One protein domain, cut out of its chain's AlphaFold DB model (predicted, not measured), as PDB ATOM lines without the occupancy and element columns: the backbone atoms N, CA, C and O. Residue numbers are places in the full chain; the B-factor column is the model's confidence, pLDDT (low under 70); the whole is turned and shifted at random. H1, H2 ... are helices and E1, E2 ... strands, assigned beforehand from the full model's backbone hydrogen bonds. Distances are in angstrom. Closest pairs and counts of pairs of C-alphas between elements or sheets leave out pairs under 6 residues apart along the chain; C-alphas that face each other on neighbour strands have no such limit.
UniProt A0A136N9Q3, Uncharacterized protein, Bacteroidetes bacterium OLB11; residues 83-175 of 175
ATOM      1  N   PHE A  83      35.924  26.865  20.770       94.31
ATOM      2  CA  PHE A  83      35.124  28.073  20.937       94.31
ATOM      3  C   PHE A  83      35.465  28.756  22.263       94.31
ATOM      4  O   PHE A  83      35.384  28.125  23.317       94.31
ATOM      5  N   PHE A  84      35.775  30.051  22.217       96.25
ATOM      6  CA  PHE A  84      36.008  30.899  23.388       96.25
ATOM      7  C   PHE A  84      34.789  31.773  23.669       96.25
ATOM      8  O   PHE A  84      34.283  32.436  22.767       96.25
ATOM      9  N   LEU A  85      34.322  31.816  24.916       96.81
ATOM     10  CA  LEU A  85      33.309  32.793  25.308       96.81
ATOM     11  C   LEU A  85      33.972  34.162  25.472       96.81
ATOM     12  O   LEU A  85      34.942  34.283  26.218       96.81
ATOM     13  N   ILE A  86      33.445  35.179  24.793       97.31
ATOM     14  CA  ILE A  86      33.902  36.564  24.932       97.31
ATOM     15  C   ILE A  86      32.709  37.445  25.266       97.31
ATOM     16  O   ILE A  86      31.744  37.496  24.505       97.31
ATOM     17  N   GLU A  87      32.784  38.148  26.392       97.94
ATOM     18  CA  GLU A  87      31.771  39.123  26.778       97.94
ATOM     19  C   GLU A  87      32.020  40.468  26.089       97.94
ATOM     20  O   GLU A  87      33.131  41.000  26.116       97.94
ATOM     21  N   ASN A  88      30.982  41.016  25.458       97.62
ATOM     22  CA  ASN A  88      30.967  42.387  24.970       97.62
ATOM     23  C   ASN A  88      29.525  42.915  24.962       97.62
ATOM     24  O   ASN A  88      28.703  42.486  24.151       97.62
ATOM     25  N   ASN A  89      29.243  43.870  25.849       97.62
ATOM     26  CA  ASN A  89      27.905  44.449  26.007       97.62
ATOM     27  C   ASN A  89      27.655  45.652  25.073       97.62
ATOM     28  O   ASN A  89      26.509  45.994  24.795       97.62
ATOM     29  N   GLU A  90      28.713  46.211  24.482       97.50
ATOM     30  CA  GLU A  90      28.657  47.386  23.601       97.50
ATOM     31  C   GLU A  90      28.589  47.026  22.111       97.50
ATOM     32  O   GLU A  90      28.324  47.881  21.268       97.50
ATOM     33  N   ILE A  91      28.846  45.766  21.749       96.81
ATOM     34  CA  ILE A  91      28.891  45.363  20.345       96.81
ATOM     35  C   ILE A  91      27.533  45.551  19.672       96.81
ATOM     36  O   ILE A  91      26.489  45.094  20.158       96.81
ATOM     37  N   ASP A  92      27.582  46.176  18.499       96.06
ATOM     38  CA  ASP A  92      26.459  46.278  17.588       96.06
ATOM     39  C   ASP A  92      26.819  45.703  16.212       96.06
ATOM     40  O   ASP A  92      27.814  46.071  15.583       96.06
ATOM     41  N   TYR A  93      26.000  44.752  15.771       97.25
ATOM     42  CA  TYR A  93      26.054  44.150  14.444       97.25
ATOM     43  C   TYR A  93      24.645  43.716  13.990       97.25
ATOM     44  O   TYR A  93      24.486  42.665  13.364       97.25
ATOM     45  N   HIS A  94      23.610  44.499  14.344       96.88
ATOM     46  CA  HIS A  94      22.213  44.205  13.981       96.88
ATOM     47  C   HIS A  94      21.969  44.237  12.469       96.88
ATOM     48  O   HIS A  94      21.199  43.425  11.942       96.88
ATOM     49  N   LEU A  95      22.697  45.102  11.759       98.00
ATOM     50  CA  LEU A  95      22.820  45.076  10.306       98.00
ATOM     51  C   LEU A  95      24.115  44.380   9.895       98.00
ATOM     52  O   LEU A  95      25.119  44.367  10.608       98.00
ATOM     53  N   LYS A  96      24.114  43.806   8.691       98.00
ATOM     54  CA  LYS A  96      25.297  43.132   8.152       98.00
ATOM     55  C   LYS A  96      26.269  44.156   7.560       98.00
ATOM     56  O   LYS A  96      26.370  44.312   6.340       98.00
ATOM     57  N   TYR A  97      26.965  44.866   8.441       98.25
ATOM     58  CA  TYR A  97      27.936  45.886   8.062       98.25
ATOM     59  C   TYR A  97      29.136  45.281   7.327       98.25
ATOM     60  O   TYR A  97      29.628  44.196   7.663       98.25
ATOM     61  N   ALA A  98      29.608  45.998   6.307       97.88
ATOM     62  CA  ALA A  98      30.836  45.683   5.589       97.88
ATOM     63  C   ALA A  98      32.074  45.948   6.457       97.88
ATOM     64  O   ALA A  98      33.045  45.196   6.371       97.88
ATOM     65  N   ASP A  99      32.020  46.976   7.311       96.94
ATOM     66  CA  ASP A  99      33.003  47.158   8.375       96.94
ATOM     67  C   ASP A  99      32.802  46.069   9.438       96.94
ATOM     68  O   ASP A  99      31.706  45.865   9.963       96.94
ATOM     69  N   ARG A 100      33.876  45.330   9.715       95.81
ATOM     70  CA  ARG A 100      33.910  44.227  10.679       95.81
ATOM     71  C   ARG A 100      34.936  44.466  11.782       95.81
ATOM     72  O   ARG A 100      35.312  43.516  12.459       95.81
ATOM     73  N   ASN A 101      35.395  45.702  11.967       96.25
ATOM     74  CA  ASN A 101      36.433  46.054  12.929       96.25
ATOM     75  C   ASN A 101      36.078  45.621  14.356       96.25
ATOM     76  O   ASN A 101      36.919  45.011  15.007       96.25
ATOM     77  N   SER A 102      34.836  45.825  14.806       95.31
ATOM     78  CA  SER A 102      34.380  45.383  16.135       95.31
ATOM     79  C   SER A 102      34.504  43.865  16.318       95.31
ATOM     80  O   SER A 102      35.080  43.397  17.295       95.31
ATOM     81  N   LEU A 103      34.045  43.077  15.341       96.69
ATOM     82  CA  LEU A 103      34.154  41.612  15.357       96.69
ATOM     83  C   LEU A 103      35.608  41.137  15.237       96.69
ATOM     84  O   LEU A 103      36.007  40.178  15.895       96.69
ATOM     85  N   ASN A 104      36.408  41.807  14.406       95.75
ATOM     86  CA  ASN A 104      37.821  41.494  14.220       95.75
ATOM     87  C   ASN A 104      38.611  41.762  15.506       95.75
ATOM     88  O   ASN A 104      39.453  40.946  15.863       95.75
ATOM     89  N   GLN A 105      38.300  42.847  16.224       96.31
ATOM     90  CA  GLN A 105      38.905  43.182  17.515       96.31
ATOM     91  C   GLN A 105      38.694  42.076  18.552       96.31
ATOM     92  O   GLN A 105      39.649  41.679  19.215       96.31
ATOM     93  N   LEU A 106      37.489  41.501  18.622       96.12
ATOM     94  CA  LEU A 106      37.209  40.358  19.501       96.12
ATOM     95  C   LEU A 106      38.018  39.103  19.133       96.12
ATOM     96  O   LEU A 106      38.295  38.267  19.989       96.12
ATOM     97  N   LYS A 107      38.406  38.963  17.861       94.75
ATOM     98  CA  LYS A 107      39.180  37.828  17.341       94.75
ATOM     99  C   LYS A 107      40.695  38.064  17.317       94.75
ATOM    100  O   LYS A 107      41.405  37.115  17.002       94.75
ATOM    101  N   LEU A 108      41.202  39.258  17.655       93.81
ATOM    102  CA  LEU A 108      42.619  39.632  17.469       93.81
ATOM    103  C   LEU A 108      43.615  38.651  18.104       93.81
ATOM    104  O   LEU A 108      44.648  38.367  17.509       93.81
ATOM    105  N   ASN A 109      43.290  38.121  19.285       91.62
ATOM    106  CA  ASN A 109      44.161  37.213  20.042       91.62
ATOM    107  C   ASN A 109      43.720  35.741  19.959       91.62
ATOM    108  O   ASN A 109      44.190  34.905  20.728       91.62
ATOM    109  N   ILE A 110      42.791  35.421  19.056       93.25
ATOM    110  CA  ILE A 110      42.236  34.079  18.881       93.25
ATOM    111  C   ILE A 110      42.851  33.467  17.628       93.25
ATOM    112  O   ILE A 110      42.890  34.111  16.579       93.25
ATOM    113  N   LYS A 111      43.296  32.210  17.714       91.31
ATOM    114  CA  LYS A 111      43.886  31.503  16.570       91.31
ATOM    115  C   LYS A 111      42.891  31.393  15.411       91.31
ATOM    116  O   LYS A 111      41.674  31.531  15.581       91.31
ATOM    117  N   ASN A 112      43.405  31.150  14.209       85.94
ATOM    118  CA  ASN A 112      42.576  31.059  13.005       85.94
ATOM    119  C   ASN A 112      41.651  29.835  13.026       85.94
ATOM    120  O   ASN A 112      40.545  29.900  12.488       85.94
ATOM    121  N   GLU A 113      42.113  28.757  13.655       89.94
ATOM    122  CA  GLU A 113      41.436  27.474  13.850       89.94
ATOM    123  C   GLU A 113      40.421  27.510  15.003       89.94
ATOM    124  O   GLU A 113      39.614  26.597  15.152       89.94
ATOM    125  N   ASP A 114      40.423  28.578  15.796       93.81
ATOM    126  CA  ASP A 114      39.505  28.777  16.910       93.81
ATOM    127  C   ASP A 114      38.437  29.814  16.554       93.81
ATOM    128  O   ASP A 114      38.601  30.640  15.654       93.81
ATOM    129  N   GLU A 115      37.327  29.827  17.279       94.94
ATOM    130  CA  GLU A 115      36.248  30.794  17.091       94.94
ATOM    131  C   GLU A 115      35.765  31.341  18.435       94.94
ATOM    132  O   GLU A 115      36.083  30.811  19.496       94.94
ATOM    133  N   ILE A 116      35.032  32.446  18.405       96.50
ATOM    134  CA  ILE A 116      34.440  33.044  19.595       96.50
ATOM    135  C   ILE A 116      32.941  32.774  19.616       96.50
ATOM    136  O   ILE A 116      32.311  32.578  18.579       96.50
ATOM    137  N   ILE A 117      32.362  32.796  20.804       97.31
ATOM    138  CA  ILE A 117      30.931  32.930  21.026       97.31
ATOM    139  C   ILE A 117      30.760  34.202  21.839       97.31
ATOM    140  O   ILE A 117      31.288  34.324  22.945       97.31
ATOM    141  N   ILE A 118      30.041  35.154  21.267       98.12
ATOM    142  CA  ILE A 118      29.854  36.469  21.851       98.12
ATOM    143  C   ILE A 118      28.730  36.381  22.881       98.12
ATOM    144  O   ILE A 118      27.611  35.943  22.579       98.12
ATOM    145  N   VAL A 119      29.043  36.797  24.101       98.12
ATOM    146  CA  VAL A 119      28.102  36.949  25.205       98.12
ATOM    147  C   VAL A 119      27.787  38.433  25.345       98.12
ATOM    148  O   VAL A 119      28.697  39.239  25.517       98.12
ATOM    149  N   LYS A 120      26.508  38.792  25.254       97.88
ATOM    150  CA  LYS A 120      26.021  40.164  25.422       97.88
ATOM    151  C   LYS A 120      24.917  40.170  26.469       97.88
ATOM    152  O   LYS A 120      23.963  39.401  26.355       97.88
ATOM    153  N   ASP A 121      25.074  40.984  27.503       97.31
ATOM    154  CA  ASP A 121      24.164  41.102  28.645       97.31
ATOM    155  C   ASP A 121      23.853  39.736  29.285       97.31
ATOM    156  O   ASP A 121      22.700  39.376  29.542       97.31
ATOM    157  N   GLY A 122      24.898  38.915  29.452       96.69
ATOM    158  CA  GLY A 122      24.801  37.551  29.982       96.69
ATOM    159  C   GLY A 122      24.130  36.531  29.049       96.69
ATOM    160  O   GLY A 122      23.863  35.404  29.471       96.69
ATOM    161  N   LYS A 123      23.841  36.882  27.788       96.88
ATOM    162  CA  LYS A 123      23.162  36.010  26.815       96.88
ATOM    163  C   LYS A 123      24.094  35.601  25.683       96.88
ATOM    164  O   LYS A 123      24.838  36.415  25.146       96.88
ATOM    165  N   ILE A 124      24.003  34.336  25.277       96.12
ATOM    166  CA  ILE A 124      24.683  33.833  24.078       96.12
ATOM    167  C   ILE A 124      24.066  34.479  22.837       96.12
ATOM    168  O   ILE A 124      22.842  34.507  22.699       96.12
ATOM    169  N   THR A 125      24.916  34.939  21.922       97.12
ATOM    170  CA  THR A 125      24.492  35.571  20.671       97.12
ATOM    171  C   THR A 125      25.002  34.782  19.459       97.12
ATOM    172  O   THR A 125      24.405  33.770  19.084       97.12
ATOM    173  N   ASP A 126      26.127  35.198  18.883       97.38
ATOM    174  CA  ASP A 126      26.702  34.718  17.631       97.38
ATOM    175  C   ASP A 126      28.193  34.411  17.775       97.38
ATOM    176  O   ASP A 126      28.817  34.710  18.791       97.38
ATOM    177  N   THR A 127      28.777  33.816  16.737       96.56
ATOM    178  CA  THR A 127      30.234  33.822  16.565       96.56
ATOM    179  C   THR A 127      30.690  35.092  15.855       96.56
ATOM    180  O   THR A 127      29.869  35.932  15.479       96.56
ATOM    181  N   SER A 128      31.988  35.213  15.557       95.69
ATOM    182  CA  SER A 128      32.458  36.333  14.745       95.69
ATOM    183  C   SER A 128      31.819  36.385  13.349       95.69
ATOM    184  O   SER A 128      31.735  37.468  12.777       95.69
ATOM    185  N   PHE A 129      31.351  35.275  12.760       93.94
ATOM    186  CA  PHE A 129      30.865  35.265  11.368       93.94
ATOM    187  C   PHE A 129      29.559  34.502  11.106       93.94
ATOM    188  O   PHE A 129      29.095  34.480   9.963       93.94
ATOM    189  N   SER A 130      28.972  33.862  12.112       94.19
ATOM    190  CA  SER A 130      27.811  32.980  11.944       94.19
ATOM    191  C   SER A 130      26.898  32.995  13.162       94.19
ATOM    192  O   SER A 130      27.356  33.228  14.282       94.19
ATOM    193  N   ASN A 131      25.618  32.683  12.942       95.56
ATOM    194  CA  ASN A 131      24.737  32.352  14.055       95.56
ATOM    195  C   ASN A 131      25.078  30.955  14.593       95.56
ATOM    196  O   ASN A 131      25.622  30.109  13.879       95.56
ATOM    197  N   ILE A 132      24.704  30.691  15.845       92.19
ATOM    198  CA  ILE A 132      24.998  29.424  16.525       92.19
ATOM    199  C   ILE A 132      23.725  28.596  16.703       92.19
ATOM    200  O   ILE A 132      22.646  29.127  16.998       92.19
ATOM    201  N   CYS A 133      23.849  27.274  16.575       90.38
ATOM    202  CA  CYS A 133      22.847  26.339  17.061       90.38
ATOM    203  C   CYS A 133      23.453  25.254  17.966       90.38
ATOM    204  O   CYS A 133      24.551  24.743  17.746       90.38
ATOM    205  N   PHE A 134      22.700  24.891  19.000       87.38
ATOM    206  CA  PHE A 134      23.036  23.841  19.950       87.38
ATOM    207  C   PHE A 134      22.123  22.645  19.727       87.38
ATOM    208  O   PHE A 134      20.920  22.806  19.513       87.38
ATOM    209  N   PHE A 135      22.679  21.442  19.811       83.88
ATOM    210  CA  PHE A 135      21.888  20.220  19.808       83.88
ATOM    211  C   PHE A 135      21.545  19.840  21.250       83.88
ATOM    212  O   PHE A 135      22.431  19.505  22.036       83.88
ATOM    213  N   LYS A 136      20.264  19.903  21.611       81.12
ATOM    214  CA  LYS A 136      19.755  19.587  22.950       81.12
ATOM    215  C   LYS A 136      18.485  18.754  22.825       81.12
ATOM    216  O   LYS A 136      17.589  19.123  22.081       81.12
ATOM    217  N   GLN A 137      18.401  17.644  23.564       84.62
ATOM    218  CA  GLN A 137      17.187  16.812  23.649       84.62
ATOM    219  C   GLN A 137      16.593  16.448  22.271       84.62
ATOM    220  O   GLN A 137      15.406  16.621  22.025       84.62
ATOM    221  N   ASN A 138      17.432  15.959  21.350       81.00
ATOM    222  CA  ASN A 138      17.057  15.623  19.968       81.00
ATOM    223  C   ASN A 138      16.535  16.795  19.119       81.00
ATOM    224  O   ASN A 138      15.943  16.580  18.062       81.00
ATOM    225  N   GLN A 139      16.784  18.030  19.539       81.69
ATOM    226  CA  GLN A 139      16.362  19.222  18.826       81.69
ATOM    227  C   GLN A 139      17.524  20.195  18.670       81.69
ATOM    228  O   GLN A 139      18.378  20.354  19.541       81.69
ATOM    229  N   TRP A 140      17.542  20.881  17.534       84.38
ATOM    230  CA  TRP A 140      18.400  22.042  17.363       84.38
ATOM    231  C   TRP A 140      17.727  23.249  18.003       84.38
ATOM    232  O   TRP A 140      16.579  23.557  17.682       84.38
ATOM    233  N   VAL A 141      18.452  23.990  18.827       86.50
ATOM    234  CA  VAL A 141      18.023  25.272  19.396       86.50
ATOM    235  C   VAL A 141      19.015  26.356  18.988       86.50
ATOM    236  O   VAL A 141      20.189  26.077  18.779       86.50
ATOM    237  N   THR A 142      18.552  27.586  18.810       92.38
ATOM    238  CA  THR A 142      19.400  28.745  18.484       92.38
ATOM    239  C   THR A 142      18.998  29.889  19.407       92.38
ATOM    240  O   THR A 142      17.816  29.956  19.763       92.38
ATOM    241  N   PRO A 143      19.930  30.761  19.828       92.62
ATOM    242  CA  PRO A 143      19.578  31.912  20.645       92.62
ATOM    243  C   PRO A 143      18.467  32.760  20.011       92.62
ATOM    244  O   PRO A 143      18.407  32.960  18.789       92.62
ATOM    245  N   ASN A 144      17.566  33.267  20.851       93.69
ATOM    246  CA  ASN A 144      16.559  34.252  20.452       93.69
ATOM    247  C   ASN A 144      17.112  35.689  20.455       93.69
ATOM    248  O   ASN A 144      16.418  36.589  19.998       93.69
ATOM    249  N   THR A 145      18.358  35.876  20.895       94.44
ATOM    250  CA  THR A 145      19.092  37.147  20.930       94.44
ATOM    251  C   THR A 145      20.351  37.111  20.050       94.44
ATOM    252  O   THR A 145      21.451  37.274  20.572       94.44
ATOM    253  N   PRO A 146      20.258  36.836  18.735       96.62
ATOM    254  CA  PRO A 146      21.421  36.991  17.863       96.62
ATOM    255  C   PRO A 146      21.814  38.477  17.773       96.62
ATOM    256  O   PRO A 146      20.943  39.342  17.874       96.62
ATOM    257  N   LEU A 147      23.092  38.768  17.527       97.38
ATOM    258  CA  LEU A 147      23.525  40.085  17.056       97.38
ATOM    259  C   LEU A 147      22.921  40.343  15.679       97.38
ATOM    260  O   LEU A 147      22.214  41.323  15.503       97.38
ATOM    261  N   LEU A 148      23.121  39.424  14.727       97.62
ATOM    262  CA  LEU A 148      22.591  39.537  13.366       97.62
ATOM    263  C   LEU A 148      21.548  38.455  13.105       97.62
ATOM    264  O   LEU A 148      21.843  37.266  13.189       97.62
ATOM    265  N   ASN A 149      20.349  38.818  12.651       95.38
ATOM    266  CA  ASN A 149      19.365  37.817  12.238       95.38
ATOM    267  C   ASN A 149      19.745  37.183  10.880       95.38
ATOM    268  O   ASN A 149      19.313  37.626   9.812       95.38
ATOM    269  N   GLY A 150      20.603  36.160  10.893       95.69
ATOM    270  CA  GLY A 150      21.162  35.565   9.682       95.69
ATOM    271  C   GLY A 150      20.139  34.833   8.813       95.69
ATOM    272  O   GLY A 150      19.138  34.299   9.282       95.69
ATOM    273  N   ILE A 151      20.416  34.783   7.511       94.88
ATOM    274  CA  ILE A 151      19.510  34.202   6.507       94.88
ATOM    275  C   ILE A 151      19.303  32.707   6.718       94.88
ATOM    276  O   ILE A 151      18.169  32.239   6.695       94.88
ATOM    277  N   LYS A 152      20.378  31.958   6.983       91.69
ATOM    278  CA  LYS A 152      20.266  30.526   7.274       91.69
ATOM    279  C   LYS A 152      19.532  30.268   8.587       91.69
ATOM    280  O   LYS A 152      18.717  29.358   8.638       91.69
ATOM    281  N   ARG A 153      19.750  31.091   9.621       92.62
ATOM    282  CA  ARG A 153      18.964  31.039  10.865       92.62
ATOM    283  C   ARG A 153      17.476  31.220  10.588       92.62
ATOM    284  O   ARG A 153      16.690  30.391  11.031       92.62
ATOM    285  N   GLN A 154      17.097  32.250   9.831       91.94
ATOM    286  CA  GLN A 154      15.704  32.483   9.436       91.94
ATOM    287  C   GLN A 154      15.140  31.307   8.638       91.94
ATOM    288  O   GLN A 154      14.100  30.774   9.008       91.94
ATOM    289  N   LYS A 155      15.873  30.833   7.620       90.31
ATOM    290  CA  LYS A 155      15.507  29.647   6.843       90.31
ATOM    291  C   LYS A 155      15.216  28.460   7.754       90.31
ATOM    292  O   LYS A 155      14.132  27.906   7.676       90.31
ATOM    293  N   TYR A 156      16.137  28.110   8.652       86.06
ATOM    294  CA  TYR A 156      15.949  26.982   9.558       86.06
ATOM    295  C   TYR A 156      14.809  27.187  10.552       86.06
ATOM    296  O   TYR A 156      14.221  26.203  10.977       86.06
ATOM    297  N   LEU A 157      14.493  28.416  10.961       87.56
ATOM    298  CA  LEU A 157      13.340  28.680  11.824       87.56
ATOM    299  C   LEU A 157      12.020  28.518  11.060       87.56
ATOM    300  O   LEU A 157      11.106  27.881  11.584       87.56
ATOM    301  N   ASP A 158      11.952  28.998   9.819       86.44
ATOM    302  CA  ASP A 158      10.796  28.809   8.936       86.44
ATOM    303  C   ASP A 158      10.602  27.319   8.610       86.44
ATOM    304  O   ASP A 158       9.503  26.770   8.694       86.44
ATOM    305  N   GLU A 159      11.709  26.647   8.296       78.75
ATOM    306  CA  GLU A 159      11.783  25.236   7.939       78.75
ATOM    307  C   GLU A 159      11.666  24.296   9.133       78.75
ATOM    308  O   GLU A 159      11.316  23.141   8.933       78.75
ATOM    309  N   LYS A 160      11.906  24.731  10.375       62.09
ATOM    310  CA  LYS A 160      11.659  23.918  11.581       62.09
ATOM    311  C   LYS A 160      10.178  23.648  11.834       62.09
ATOM    312  O   LYS A 160       9.877  22.783  12.651       62.09
ATOM    313  N   LYS A 161       9.264  24.269  11.078       50.53
ATOM    314  CA  LYS A 161       7.913  23.713  10.910       50.53
ATOM    315  C   LYS A 161       7.920  22.334  10.210       50.53
ATOM    316  O   LYS A 161       6.994  21.568  10.426       50.53
ATOM    317  N   ASN A 162       8.972  21.988   9.456       43.38
ATOM    318  CA  ASN A 162       9.049  20.854   8.516       43.38
ATOM    319  C   ASN A 162      10.344  19.973   8.556       43.38
ATOM    320  O   ASN A 162      10.368  18.943   7.889       43.38
ATOM    321  N   TYR A 163      11.423  20.310   9.289       41.56
ATOM    322  CA  TYR A 163      12.779  19.711   9.113       41.56
ATOM    323  C   TYR A 163      13.312  18.778  10.230       41.56
ATOM    324  O   TYR A 163      14.524  18.594  10.372       41.56
ATOM    325  N   PHE A 164      12.454  18.120  11.012       46.31
ATOM    326  CA  PHE A 164      12.901  17.189  12.070       46.31
ATOM    327  C   PHE A 164      13.555  15.870  11.581       46.31
ATOM    328  O   PHE A 164      13.793  14.984  12.397       46.31
ATOM    329  N   THR A 165      13.884  15.691  10.292       37.69
ATOM    330  CA  THR A 165      14.198  14.349   9.747       37.69
ATOM    331  C   THR A 165      15.526  14.155   9.006       37.69
ATOM    332  O   THR A 165      15.737  13.057   8.490       37.69
ATOM    333  N   ARG A 166      16.489  15.095   8.964       37.12
ATOM    334  CA  ARG A 166      17.766  14.806   8.260       37.12
ATOM    335  C   ARG A 166      19.052  15.376   8.890       37.12
ATOM    336  O   ARG A 166      19.229  16.582   8.978       37.12
ATOM    337  N   ASN A 167      19.971  14.439   9.183       44.00
ATOM    338  CA  ASN A 167      21.438  14.527   9.376       44.00
ATOM    339  C   ASN A 167      22.064  14.560  10.796       44.00
ATOM    340  O   ASN A 167      22.433  15.592  11.338       44.00
ATOM    341  N   LYS A 168      22.275  13.349  11.343       38.25
ATOM    342  CA  LYS A 168      23.554  12.629  11.625       38.25
ATOM    343  C   LYS A 168      24.841  13.326  12.127       38.25
ATOM    344  O   LYS A 168      25.883  12.677  12.127       38.25
ATOM    345  N   SER A 169      24.818  14.533  12.680       46.38
ATOM    346  CA  SER A 169      25.941  14.965  13.530       46.38
ATOM    347  C   SER A 169      25.461  15.669  14.794       46.38
ATOM    348  O   SER A 169      24.697  16.624  14.736       46.38
ATOM    349  N   ARG A 170      25.919  15.163  15.946       48.78
ATOM    350  CA  ARG A 170      25.578  15.638  17.297       48.78
ATOM    351  C   ARG A 170      26.484  16.781  17.789       48.78
ATOM    352  O   ARG A 170      26.396  17.148  18.955       48.78
ATOM    353  N   ARG A 171      27.384  17.306  16.949       45.38
ATOM    354  CA  ARG A 171      28.265  18.433  17.312       45.38
ATOM    355  C   ARG A 171      27.556  19.765  17.066       45.38
ATOM    356  O   ARG A 171      26.863  19.837  16.062       45.38
ATOM    357  N   PRO A 172      27.738  20.805  17.902       50.59
ATOM    358  CA  PRO A 172      27.283  22.155  17.576       50.59
ATOM    359  C   PRO A 172      27.725  22.530  16.159       50.59
ATOM    360  O   PRO A 172      28.880  22.303  15.797       50.59
ATOM    361  N   PHE A 173      26.812  23.078  15.362       57.91
ATOM    362  CA  PHE A 173      27.151  23.629  14.058       57.91
ATOM    363  C   PHE A 173      26.851  25.118  14.043       57.91
ATOM    364  O   PHE A 173      25.912  25.608  14.666       57.91
ATOM    365  N   TYR A 174      27.686  25.834  13.316       57.00
ATOM    366  CA  TYR A 174      27.460  27.218  12.961       57.00
ATOM    367  C   TYR A 174      26.710  27.265  11.631       57.00
ATOM    368  O   TYR A 174      26.984  26.474  10.721       57.00
ATOM    369  N   ILE A 175      25.734  28.166  11.537       53.97
ATOM    370  CA  ILE A 175      24.834  28.282  10.385       53.97
ATOM    371  C   ILE A 175      25.135  29.547   9.589       53.97
ATOM    372  O   ILE A 175      25.088  30.660  10.154       53.97
TER     373      ILE A 175
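This is residues 83 to 175 of the 175 residues of an uncharacterized protein of Bacteroidetes bacterium OLB11 (UniProt A0A136N9Q3). With little regular structure, this elongated model has two small halves joined by loops: parallel E1 and E2 with H1, then hairpin E3 and E4 with H2 separate from it. The 93 printed residues include 36 in named elements, ordered E1, H1, E2, E3, E4, H2; the class is mixed. It is compact, radius of gyration of the C-alphas 13.9 A, spanning 39 by 25 by 24 A.

Start at E1, residues 83 to 87, parallel to E2, residues 114 to 120; N 84 and O 115, 2.8 A apart, are within hydrogen-bond range. H1, residues 101 to 107, completes a strand-helix-strand unit, a helix between two parallel strands, with a right-handed crossover. Next find the antiparallel hairpin of E3, residues 132 to 136, and E4, residues 139 to 141, with N 134 and O 141 2.8 A apart. H2, residues 151 to 159, is only just apart from E3, at 8.4 A. In H1 and H2 every O i to N i+4 pair is within range.

Find C-alpha 83 at (35.124, 28.073, 20.937), where E1 begins; E2 runs 19.6 A. H2 runs 11.9 A to C-alpha 159 at (11.783, 25.236, 7.939).

The printed part has no cut. Links E1 to H1 and E2 to E3 are long. Residues 160 to 175 have pLDDT under 70.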